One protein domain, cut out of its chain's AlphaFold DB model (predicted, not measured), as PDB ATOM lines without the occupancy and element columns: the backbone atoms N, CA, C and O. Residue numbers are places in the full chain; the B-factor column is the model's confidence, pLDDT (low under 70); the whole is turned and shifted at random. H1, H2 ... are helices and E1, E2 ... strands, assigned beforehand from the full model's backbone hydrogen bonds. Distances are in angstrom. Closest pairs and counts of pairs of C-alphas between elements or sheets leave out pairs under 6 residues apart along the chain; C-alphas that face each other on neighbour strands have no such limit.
ATOM      1  N   GLU A   7     158.184 162.460 173.600       88.19
ATOM      2  CA  GLU A   7     157.534 163.012 172.399       88.19
ATOM      3  C   GLU A   7     156.368 162.148 171.904       88.19
ATOM      4  O   GLU A   7     155.324 162.649 171.493       88.19
ATOM      5  N   ARG A   8     156.500 160.819 171.994       85.75
ATOM      6  CA  ARG A   8     155.433 159.901 171.582       85.75
ATOM      7  C   ARG A   8     154.291 159.872 172.588       85.75
ATOM      8  O   ARG A   8     153.131 159.759 172.195       85.75
ATOM      9  N   ALA A   9     154.606 159.960 173.881       87.62
ATOM     10  CA  ALA A   9     153.589 160.100 174.916       87.62
ATOM     11  C   ALA A   9     152.797 161.406 174.726       87.62
ATOM     12  O   ALA A   9     151.566 161.376 174.785       87.62
ATOM     13  N   LYS A  10     153.491 162.501 174.391       89.69
ATOM     14  CA  LYS A  10     152.914 163.804 174.046       89.69
ATOM     15  C   LYS A  10     152.029 163.742 172.807       89.69
ATOM     16  O   LYS A  10     150.863 164.117 172.877       89.69
ATOM     17  N   GLU A  11     152.526 163.193 171.700       88.50
ATOM     18  CA  GLU A  11     151.744 163.013 170.469       88.50
ATOM     19  C   GLU A  11     150.487 162.169 170.723       88.50
ATOM     20  O   GLU A  11     149.389 162.530 170.304       88.50
ATOM     21  N   PHE A  12     150.615 161.060 171.456       84.88
ATOM     22  CA  PHE A  12     149.468 160.221 171.784       84.88
ATOM     23  C   PHE A  12     148.413 160.984 172.594       84.88
ATOM     24  O   PHE A  12     147.222 160.859 172.308       84.88
ATOM     25  N   ALA A  13     148.826 161.766 173.590       87.94
ATOM     26  CA  ALA A  13     147.895 162.510 174.426       87.94
ATOM     27  C   ALA A  13     147.242 163.687 173.685       87.94
ATOM     28  O   ALA A  13     146.020 163.824 173.704       87.94
ATOM     29  N   LEU A  14     148.031 164.502 172.987       88.44
ATOM     30  CA  LEU A  14     147.535 165.709 172.326       88.44
ATOM     31  C   LEU A  14     146.798 165.397 171.020       88.44
ATOM     32  O   LEU A  14     145.721 165.936 170.781       88.44
ATOM     33  N   VAL A  15     147.343 164.506 170.189       86.62
ATOM     34  CA  VAL A  15     146.817 164.230 168.843       86.62
ATOM     35  C   VAL A  15     145.835 163.064 168.866       86.62
ATOM     36  O   VAL A  15     144.695 163.206 168.436       86.62
ATOM     37  N   ASN A  16     146.239 161.907 169.395       83.69
ATOM     38  CA  ASN A  16     145.405 160.698 169.295       83.69
ATOM     39  C   ASN A  16     144.251 160.682 170.305       83.69
ATOM     40  O   ASN A  16     143.286 159.936 170.132       83.69
ATOM     41  N   ARG A  17     144.362 161.472 171.378       86.31
ATOM     42  CA  ARG A  17     143.351 161.602 172.434       86.31
ATOM     43  C   ARG A  17     142.754 163.006 172.537       86.31
ATOM     44  O   ARG A  17     141.987 163.246 173.460       86.31
ATOM     45  N   ASN A  18     143.039 163.897 171.582       86.38
ATOM     46  CA  ASN A  18     142.517 165.271 171.536       86.38
ATOM     47  C   ASN A  18     142.751 166.073 172.835       86.38
ATOM     48  O   ASN A  18     141.889 166.847 173.242       86.38
ATOM     49  N   GLY A  19     143.880 165.852 173.515       81.88
ATOM     50  CA  GLY A  19     144.210 166.510 174.784       81.88
ATOM     51  C   GLY A  19     143.494 165.943 176.016       81.88
ATOM     52  O   GLY A  19     143.798 166.354 177.128       81.88
ATOM     53  N   ASP A  20     142.598 164.964 175.863       83.94
ATOM     54  CA  ASP A  20     141.828 164.361 176.963       83.94
ATOM     55  C   ASP A  20     142.541 163.140 177.576       83.94
ATOM     56  O   ASP A  20     141.951 162.094 177.854       83.94
ATOM     57  N   ALA A  21     143.866 163.216 177.711       84.62
ATOM     58  CA  ALA A  21     144.672 162.125 178.245       84.62
ATOM     59  C   ALA A  21     145.586 162.599 179.369       84.62
ATOM     60  O   ALA A  21     146.427 163.474 179.192       84.62
ATOM     61  N   THR A  22     145.475 161.935 180.514       87.06
ATOM     62  CA  THR A  22     146.423 162.070 181.619       87.06
ATOM     63  C   THR A  22     147.650 161.208 181.350       87.06
ATOM     64  O   THR A  22     147.532 159.988 181.196       87.06
ATOM     65  N   ILE A  23     148.838 161.812 181.339       89.94
ATOM     66  CA  ILE A  23     150.090 161.061 181.264       89.94
ATOM     67  C   ILE A  23     150.593 160.801 182.678       89.94
ATOM     68  O   ILE A  23     150.739 161.709 183.490       89.94
ATOM     69  N   THR A  24     150.858 159.534 182.979       92.88
ATOM     70  CA  THR A  24     151.546 159.127 184.205       92.88
ATOM     71  C   THR A  24     152.953 158.686 183.834       92.88
ATOM     72  O   THR A  24     153.116 157.711 183.099       92.88
ATOM     73  N   ALA A  25     153.954 159.411 184.325       92.75
ATOM     74  CA  ALA A  25     155.354 159.026 184.222       92.75
ATOM     75  C   ALA A  25     155.781 158.341 185.522       92.75
ATOM     76  O   ALA A  25     155.439 158.783 186.619       92.75
ATOM     77  N   VAL A  26     156.505 157.237 185.385       94.81
ATOM     78  CA  VAL A  26     156.973 156.408 186.492       94.81
ATOM     79  C   VAL A  26     158.235 155.690 186.042       94.81
ATOM     80  O   VAL A  26     158.312 155.234 184.898       94.81
ATOM     81  N   ASP A  27     159.210 155.608 186.935       94.88
ATOM     82  CA  ASP A  27     160.419 154.837 186.702       94.88
ATOM     83  C   ASP A  27     160.139 153.365 187.008       94.88
ATOM     84  O   ASP A  27     159.366 153.019 187.908       94.88
ATOM     85  N   VAL A  28     160.742 152.484 186.216       93.88
ATOM     86  CA  VAL A  28     160.553 151.040 186.340       93.88
ATOM     87  C   VAL A  28     161.883 150.315 186.297       93.88
ATOM     88  O   VAL A  28     162.845 150.792 185.691       93.88
ATOM     89  N   ASP A  29     161.922 149.130 186.898       94.12
ATOM     90  CA  ASP A  29     163.072 148.242 186.794       94.12
ATOM     91  C   ASP A  29     163.377 147.916 185.317       94.12
ATOM     92  O   ASP A  29     162.503 147.513 184.540       94.12
ATOM     93  N   THR A  30     164.647 148.066 184.932       88.50
ATOM     94  CA  THR A  30     165.141 147.816 183.567       88.50
ATOM     95  C   THR A  30     164.797 146.423 183.030       88.50
ATOM     96  O   THR A  30     164.571 146.260 181.830       88.50
ATOM     97  N   THR A  31     164.659 145.425 183.909       93.81
ATOM     98  CA  THR A  31     164.300 144.052 183.544       93.81
ATOM     99  C   THR A  31     162.907 143.941 182.927       93.81
ATOM    100  O   THR A  31     162.667 143.011 182.153       93.81
ATOM    101  N   LEU A  32     161.981 144.870 183.211       94.75
ATOM    102  CA  LEU A  32     160.675 144.890 182.549       94.75
ATOM    103  C   LEU A  32     160.838 145.154 181.050       94.75
ATOM    104  O   LEU A  32     160.239 144.450 180.236       94.75
ATOM    105  N   LEU A  33     161.645 146.152 180.686       92.94
ATOM    106  CA  LEU A  33     161.848 146.532 179.292       92.94
ATOM    107  C   LEU A  33     162.462 145.377 178.494       92.94
ATOM    108  O   LEU A  33     161.975 145.041 177.413       92.94
ATOM    109  N   ASP A  34     163.469 144.714 179.057       92.75
ATOM    110  CA  ASP A  34     164.115 143.571 178.410       92.75
ATOM    111  C   ASP A  34     163.158 142.382 178.239       92.75
ATOM    112  O   ASP A  34     163.118 141.767 177.169       92.75
ATOM    113  N   LYS A  35     162.312 142.096 179.241       93.06
ATOM    114  CA  LYS A  35     161.258 141.073 179.128       93.06
ATOM    115  C   LYS A  35     160.263 141.397 178.016       93.06
ATOM    116  O   LYS A  35     159.899 140.508 177.244       93.06
ATOM    117  N   LEU A  36     159.821 142.653 177.919       93.31
ATOM    118  CA  LEU A  36     158.892 143.083 176.873       93.31
ATOM    119  C   LEU A  36     159.534 142.957 175.489       93.31
ATOM    120  O   LEU A  36     158.926 142.354 174.609       93.31
ATOM    121  N   ARG A  37     160.778 143.410 175.301       91.25
ATOM    122  CA  ARG A  37     161.514 143.251 174.033       91.25
ATOM    123  C   ARG A  37     161.650 141.787 173.607       91.25
ATOM    124  O   ARG A  37     161.465 141.478 172.437       91.25
ATOM    125  N   ALA A  38     161.946 140.891 174.548       91.50
ATOM    126  CA  ALA A  38     162.170 139.476 174.252       91.50
ATOM    127  C   ALA A  38     160.888 138.699 173.910       91.50
ATOM    128  O   ALA A  38     160.953 137.676 173.230       91.50
ATOM    129  N   THR A  39     159.731 139.146 174.407       90.50
ATOM    130  CA  THR A  39     158.471 138.388 174.314       90.50
ATOM    131  C   THR A  39     157.429 139.022 173.400       90.50
ATOM    132  O   THR A  39     156.459 138.348 173.051       90.50
ATOM    133  N   SER A  40     157.602 140.289 173.014       90.31
ATOM    134  CA  SER A  40     156.602 141.013 172.230       90.31
ATOM    135  C   SER A  40     156.585 140.621 170.760       90.31
ATOM    136  O   SER A  40     157.606 140.289 170.163       90.31
ATOM    137  N   VAL A  41     155.404 140.728 170.154       88.25
ATOM    138  CA  VAL A  41     155.196 140.540 168.711       88.25
ATOM    139  C   VAL A  41     154.707 141.835 168.071       88.25
ATOM    140  O   VAL A  41     153.971 142.597 168.693       88.25
ATOM    141  N   HIS A  42     155.098 142.098 166.823       86.00
ATOM    142  CA  HIS A  42     154.628 143.276 166.089       86.00
ATOM    143  C   HIS A  42     153.123 143.179 165.803       86.00
ATOM    144  O   HIS A  42     152.657 142.171 165.269       86.00
ATOM    145  N   ASP A  43     152.374 144.253 166.060       77.31
ATOM    146  CA  ASP A  43     150.911 144.287 165.881       77.31
ATOM    147  C   ASP A  43     150.462 144.139 164.405       77.31
ATOM    148  O   ASP A  43     149.308 143.839 164.109       77.31
ATOM    149  N   LEU A  44     151.398 144.265 163.453       71.44
ATOM    150  CA  LEU A  44     151.168 144.020 162.021       71.44
ATOM    151  C   LEU A  44     150.999 142.535 161.688       71.44
ATOM    152  O   LEU A  44     150.274 142.175 160.757       71.44
ATOM    153  N   THR A  45     151.668 141.656 162.436       60.94
ATOM    154  CA  THR A  45     151.354 140.234 162.383       60.94
ATOM    155  C   THR A  45     150.117 140.072 163.230       60.94
ATOM    156  O   THR A  45     150.233 140.095 164.451       60.94
ATOM    157  N   ALA A  46     148.938 139.977 162.600       57.81
ATOM    158  CA  ALA A  46     147.688 139.675 163.289       57.81
ATOM    159  C   ALA A  46     148.009 138.666 164.391       57.81
ATOM    160  O   ALA A  46     148.431 137.559 164.056       57.81
ATOM    161  N   ALA A  47     147.915 139.084 165.662       58.75
ATOM    162  CA  ALA A  47     148.549 138.464 166.838       58.75
ATOM    163  C   ALA A  47     148.100 137.018 167.156       58.75
ATOM    164  O   ALA A  47     148.252 136.512 168.264       58.75
ATOM    165  N   LYS A  48     147.518 136.349 166.164       59.47
ATOM    166  CA  LYS A  48     147.151 134.947 166.063       59.47
ATOM    167  C   LYS A  48     148.295 133.993 166.411       59.47
ATOM    168  O   LYS A  48     147.994 132.895 166.856       59.47
ATOM    169  N   SER A  49     149.565 134.365 166.213       69.12
ATOM    170  CA  SER A  49     150.702 133.477 166.507       69.12
ATOM    171  C   SER A  49     150.954 133.305 168.007       69.12
ATOM    172  O   SER A  49     151.287 132.206 168.439       69.12
ATOM    173  N   ASN A  50     150.762 134.359 168.805       80.38
ATOM    174  CA  ASN A  50     150.838 134.289 170.260       80.38
ATOM    175  C   ASN A  50     149.889 135.320 170.899       80.38
ATOM    176  O   ASN A  50     150.276 136.471 171.106       80.38
ATOM    177  N   PRO A  51     148.650 134.927 171.248       81.62
ATOM    178  CA  PRO A  51     147.673 135.850 171.820       81.62
ATOM    179  C   PRO A  51     148.054 136.336 173.224       81.62
ATOM    180  O   PRO A  51     147.490 137.329 173.684       81.62
ATOM    181  N   LEU A  52     148.992 135.648 173.884       86.56
ATOM    182  CA  LEU A  52     149.466 135.953 175.229       86.56
ATOM    183  C   LEU A  52     150.774 136.750 175.232       86.56
ATOM    184  O   LEU A  52     151.211 137.132 176.307       86.56
ATOM    185  N   ALA A  53     151.401 137.019 174.085       88.12
ATOM    186  CA  ALA A  53     152.570 137.895 174.008       88.12
ATOM    187  C   ALA A  53     152.169 139.371 174.192       88.12
ATOM    188  O   ALA A  53     151.068 139.753 173.778       88.12
ATOM    189  N   PRO A  54     153.029 140.233 174.763       92.06
ATOM    190  CA  PRO A  54     152.821 141.669 174.655       92.06
ATOM    191  C   PRO A  54     152.924 142.111 173.184       92.06
ATOM    192  O   PRO A  54     153.461 141.405 172.327       92.06
ATOM    193  N   LEU A  55     152.372 143.277 172.861       89.88
ATOM    194  CA  LEU A  55     152.382 143.812 171.500       89.88
ATOM    195  C   LEU A  55     153.373 144.932 171.354       89.88
ATOM    196  O   LEU A  55     153.288 145.909 172.086       89.88
ATOM    197  N   GLN A  56     154.200 144.857 170.328       89.31
ATOM    198  CA  GLN A  56     154.876 146.025 169.816       89.31
ATOM    199  C   GLN A  56     153.903 146.795 168.921       89.31
ATOM    200  O   GLN A  56     153.535 146.344 167.834       89.31
ATOM    201  N   VAL A  57     153.445 147.934 169.435       83.31
ATOM    202  CA  VAL A  57     152.396 148.758 168.808       83.31
ATOM    203  C   VAL A  57     152.942 149.690 167.723       83.31
ATOM    204  O   VAL A  57     152.174 150.198 166.912       83.31
ATOM    205  N   ASP A  58     154.260 149.887 167.670       75.12
ATOM    206  CA  ASP A  58     154.925 150.690 166.647       75.12
ATOM    207  C   ASP A  58     156.294 150.083 166.296       75.12
ATOM    208  O   ASP A  58     156.994 149.532 167.147       75.12
ATOM    209  N   ILE A  59     156.665 150.168 165.018       67.50
ATOM    210  CA  ILE A  59     157.959 149.704 164.497       67.50
ATOM    211  C   ILE A  59     158.951 150.855 164.303       67.50
ATOM    212  O   ILE A  59     160.148 150.605 164.178       67.50
ATOM    213  N   LYS A  60     158.471 152.106 164.247       62.53
ATOM    214  CA  LYS A  60     159.315 153.303 164.108       62.53
ATOM    215  C   LYS A  60     159.722 153.884 165.460       62.53
ATOM    216  O   LYS A  60     160.821 154.417 165.564       62.53
ATOM    217  N   ALA A  61     158.872 153.766 166.480       64.88
ATOM    218  CA  ALA A  61     159.206 154.117 167.857       64.88
ATOM    219  C   ALA A  61     159.651 152.855 168.610       64.88
ATOM    220  O   ALA A  61     158.847 151.956 168.854       64.88
ATOM    221  N   ALA A  62     160.940 152.766 168.947       74.94
ATOM    222  CA  ALA A  62     161.448 151.671 169.766       74.94
ATOM    223  C   ALA A  62     160.761 151.675 171.145       74.94
ATOM    224  O   ALA A  62     160.438 152.730 171.689       74.94
ATOM    225  N   ASP A  63     160.553 150.484 171.705       88.00
ATOM    226  CA  ASP A  63     160.116 150.282 173.091       88.00
ATOM    227  C   ASP A  63     158.702 150.770 173.447       88.00
ATOM    228  O   ASP A  63     158.420 151.207 174.571       88.00
ATOM    229  N   GLN A  64     157.780 150.649 172.491       89.56
ATOM    230  CA  GLN A  64     156.358 150.863 172.721       89.56
ATOM    231  C   GLN A  64     155.595 149.539 172.805       89.56
ATOM    232  O   GLN A  64     155.550 148.775 171.839       89.56
ATOM    233  N   PHE A  65     154.933 149.303 173.943       91.44
ATOM    234  CA  PHE A  65     154.302 148.011 174.230       91.44
ATOM    235  C   PHE A  65     152.841 148.097 174.679       91.44
ATOM    236  O   PHE A  65     152.472 148.955 175.489       91.44
ATOM    237  N   GLY A  66     152.014 147.169 174.201       90.81
ATOM    238  CA  GLY A  66     150.673 146.870 174.702       90.81
ATOM    239  C   GLY A  66     150.677 145.593 175.545       90.81
ATOM    240  O   GLY A  66     151.162 144.559 175.096       90.81
ATOM    241  N   LEU A  67     150.124 145.657 176.758       93.00
ATOM    242  CA  LEU A  67     149.988 144.499 177.648       93.00
ATOM    243  C   LEU A  67     148.624 143.832 177.412       93.00
ATOM    244  O   LEU A  67     147.606 144.518 177.342       93.00
ATOM    245  N   ARG A  68     148.603 142.504 177.281       90.06
ATOM    246  CA  ARG A  68     147.420 141.684 176.973       90.06
ATOM    247  C   ARG A  68     146.936 140.831 178.136       90.06
ATOM    248  O   ARG A  68     145.748 140.527 178.202       90.06
ATOM    249  N   THR A  69     147.837 140.402 179.019       91.50
ATOM    250  CA  THR A  69     147.516 139.417 180.060       91.50
ATOM    251  C   THR A  69     147.604 140.011 181.468       91.50
ATOM    252  O   THR A  69     148.377 140.944 181.702       91.50
ATOM    253  N   PRO A  70     146.860 139.455 182.446       95.19
ATOM    254  CA  PRO A  70     147.018 139.824 183.853       95.19
ATOM    255  C   PRO A  70     148.451 139.643 184.365       95.19
ATOM    256  O   PRO A  70     148.916 140.447 185.164       95.19
ATOM    257  N   GLU A  71     149.161 138.629 183.873       93.44
ATOM    258  CA  GLU A  71     150.561 138.377 184.220       93.44
ATOM    259  C   GLU A  71     151.474 139.532 183.788       93.44
ATOM    260  O   GLU A  71     152.268 140.016 184.584       93.44
ATOM    261  N   GLN A  72     151.311 140.050 182.570       94.31
ATOM    262  CA  GLN A  72     152.083 141.203 182.092       94.31
ATOM    263  C   GLN A  72     151.772 142.478 182.871       94.31
ATOM    264  O   GLN A  72     152.656 143.294 183.124       94.31
ATOM    265  N   ILE A  73     150.509 142.651 183.266       94.69
ATOM    266  CA  ILE A  73     150.101 143.748 184.145       94.69
ATOM    267  C   ILE A  73     150.756 143.583 185.522       94.69
ATOM    268  O   ILE A  73     151.160 144.577 186.123       94.69
ATOM    269  N   GLN A  74     150.896 142.350 186.013       94.88
ATOM    270  CA  GLN A  74     151.607 142.083 187.257       94.88
ATOM    271  C   GLN A  74     153.106 142.372 187.123       94.88
ATOM    272  O   GLN A  74     153.644 143.059 187.979       94.88
ATOM    273  N   TRP A  75     153.752 141.983 186.016       94.31
ATOM    274  CA  TRP A  75     155.149 142.348 185.746       94.31
ATOM    275  C   TRP A  75     155.364 143.857 185.769       94.31
ATOM    276  O   TRP A  75     156.347 144.320 186.340       94.31
ATOM    277  N   LEU A  76     154.442 144.618 185.169       94.62
ATOM    278  CA  LEU A  76     154.471 146.070 185.259       94.62
ATOM    279  C   LEU A  76     154.421 146.507 186.720       94.62
ATOM    280  O   LEU A  76     155.345 147.173 187.167       94.62
ATOM    281  N   ARG A  77     153.382 146.106 187.461       94.19
ATOM    282  CA  ARG A  77     153.176 146.503 188.864       94.19
ATOM    283  C   ARG A  77     154.378 146.202 189.751       94.19
ATOM    284  O   ARG A  77     154.761 147.066 190.526       94.19
ATOM    285  N   ASP A  78     154.964 145.019 189.604       95.19
ATOM    286  CA  ASP A  78     156.114 144.579 190.398       95.19
ATOM    287  C   ASP A  78     157.385 145.383 190.083       95.19
ATOM    288  O   ASP A  78     158.286 145.456 190.912       95.19
ATOM    289  N   SER A  79     157.465 145.975 188.887       95.56
ATOM    290  CA  SER A  79     158.619 146.762 188.440       95.56
ATOM    291  C   SER A  79     158.505 148.262 188.704       95.56
ATOM    292  O   SER A  79     159.503 148.958 188.540       95.56
ATOM    293  N   LEU A  80     157.315 148.773 189.045       95.19
ATOM    294  CA  LEU A  80     157.105 150.202 189.283       95.19
ATOM    295  C   LEU A  80     157.883 150.648 190.522       95.19
ATOM    296  O   LEU A  80     157.742 150.038 191.581       95.19
ATOM    297  N   ASP A  81     158.596 151.769 190.427       95.44
ATOM    298  CA  ASP A  81     159.021 152.509 191.612       95.44
ATOM    299  C   ASP A  81     157.920 153.516 191.998       95.44
ATOM    300  O   ASP A  81     157.810 154.586 191.382       95.44
ATOM    301  N   PRO A  82     157.089 153.221 193.017       93.31
ATOM    302  CA  PRO A  82     155.971 154.081 193.387       93.31
ATOM    303  C   PRO A  82     156.418 155.464 193.879       93.31
ATOM    304  O   PRO A  82     155.613 156.392 193.866       93.31
ATOM    305  N   SER A  83     157.680 155.624 194.297       96.06
ATOM    306  CA  SER A  83     158.211 156.907 194.769       96.06
ATOM    307  C   SER A  83     158.460 157.916 193.640       96.06
ATOM    308  O   SER A  83     158.612 159.108 193.905       96.06
ATOM    309  N   THR A  84     158.451 157.458 192.385       95.38
ATOM    310  CA  THR A  84     158.763 158.270 191.192       95.38
ATOM    311  C   THR A  84     157.527 158.674 190.386       95.38
ATOM    312  O   THR A  84     157.635 159.432 189.412       95.38
ATOM    313  N   VAL A  85     156.351 158.176 190.789       94.88
ATOM    314  CA  VAL A  85     155.079 158.395 190.099       94.88
ATOM    315  C   VAL A  85     154.748 159.880 190.080       94.88
ATOM    316  O   VAL A  85     154.622 160.527 191.119       94.88
ATOM    317  N   ARG A  86     154.534 160.404 188.876       94.38
ATOM    318  CA  ARG A  86     154.078 161.774 188.661       94.38
ATOM    319  C   ARG A  86     153.079 161.838 187.518       94.38
ATOM    320  O   ARG A  86     153.227 161.164 186.498       94.38
ATOM    321  N   ILE A  87     152.060 162.665 187.706       92.62
ATOM    322  CA  ILE A  87     151.171 163.077 186.625       92.62
ATOM    323  C   ILE A  87     151.880 164.206 185.885       92.62
ATOM    324  O   ILE A  87     152.386 165.128 186.521       92.62
ATOM    325  N   VAL A  88     151.947 164.099 184.564       89.56
ATOM    326  CA  VAL A  88     152.598 165.081 183.701       89.56
ATOM    327  C   VAL A  88     151.543 165.638 182.758       89.56
ATOM    328  O   VAL A  88     150.805 164.865 182.135       89.56
ATOM    329  N   ASP A  89     151.455 166.964 182.680       87.00
ATOM    330  CA  ASP A  89     150.689 167.613 181.624       87.00
ATOM    331  C   ASP A  89     151.365 167.289 180.280       87.00
ATOM    332  O   ASP A  89     152.588 167.410 180.176       87.00
TER     333      ASP A  89
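This is residues 7 to 89 of the 93 residues of an uncharacterized protein of Gynuella sunshinyii YC6258 (UniProt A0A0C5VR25). What shape does the model make? It is a loose arch: the helical hairpin of H2 and H3 makes its crown, one leg is the short two-strand ribbon E1 and E2 with H1 near it, and the other leg is the long looped stretch of residues 40 to 69. What is it built of? The printed part has 83 residues with three named helices and two named strands, in the order H1, E1, H2, H3, E2; the class is mostly helix, though under half of the residues are in named elements, and the sheet, order E1 - E2, is antiparallel. How large is it? It is only just compact, close to loose, with a radius of gyration of the C-alphas of 13.7 A and spans of 37 by 29 by 20 A.

Where does H1 stand? H1, residues 7 to 16, touches no helix. Its closest C-alphas to E1, residues 23 to 25, are those of Ala 9 and Ile 23, 7.3 A apart. How do the strands pair? E1 and E2, residues 86 to 88, are antiparallel at 138 degrees. N 25 and O 86 are 2.9 A apart, within hydrogen-bond range, and so are N 88 and O 23 at 2.9 A. How do the other helices stand? H2, residues 30 to 39, and H3, residues 70 to 79, form a helical hairpin: they touch, with C-alphas of Leu 32 and Ser 79 closest at 6.5 A, at a shallow tilt of 26 degrees, opposite ways. In H1, H2 and H3 every O i to N i+4 pair is within hydrogen-bond range. What ties the long stretch together? Residues 55 to 56 pair with residues 41 to 42, parallel, and with residues 65 to 66, antiparallel.

Where does each helix lie? H1, residues 7 to 16, begins at C-alpha 7 (157.534, 163.012, 172.399) and measures 12.7 A from first to last C-alpha. H2, residues 30 to 39, measures 14.8 A, and H3, residues 70 to 79, measures 14.3 A. And the strands? E1, residues 23 to 25, measures 6.4 A. E2, residues 86 to 88, measures 6.1 A and ends at C-alpha 88 (152.598, 165.081, 183.701).

How far does it reach? The two C-alphas farthest apart are those of Lys 48 and Ser 83, 37.8 A. Which links are long? The printed part has no cut, and the link from H2 to H3 is long, with 30 residues; E1 to H2 is tight. Where is confidence low? The mean pLDDT of the printed part is 87.1, and residues 45 to 49 and 59 to 61 are under 70.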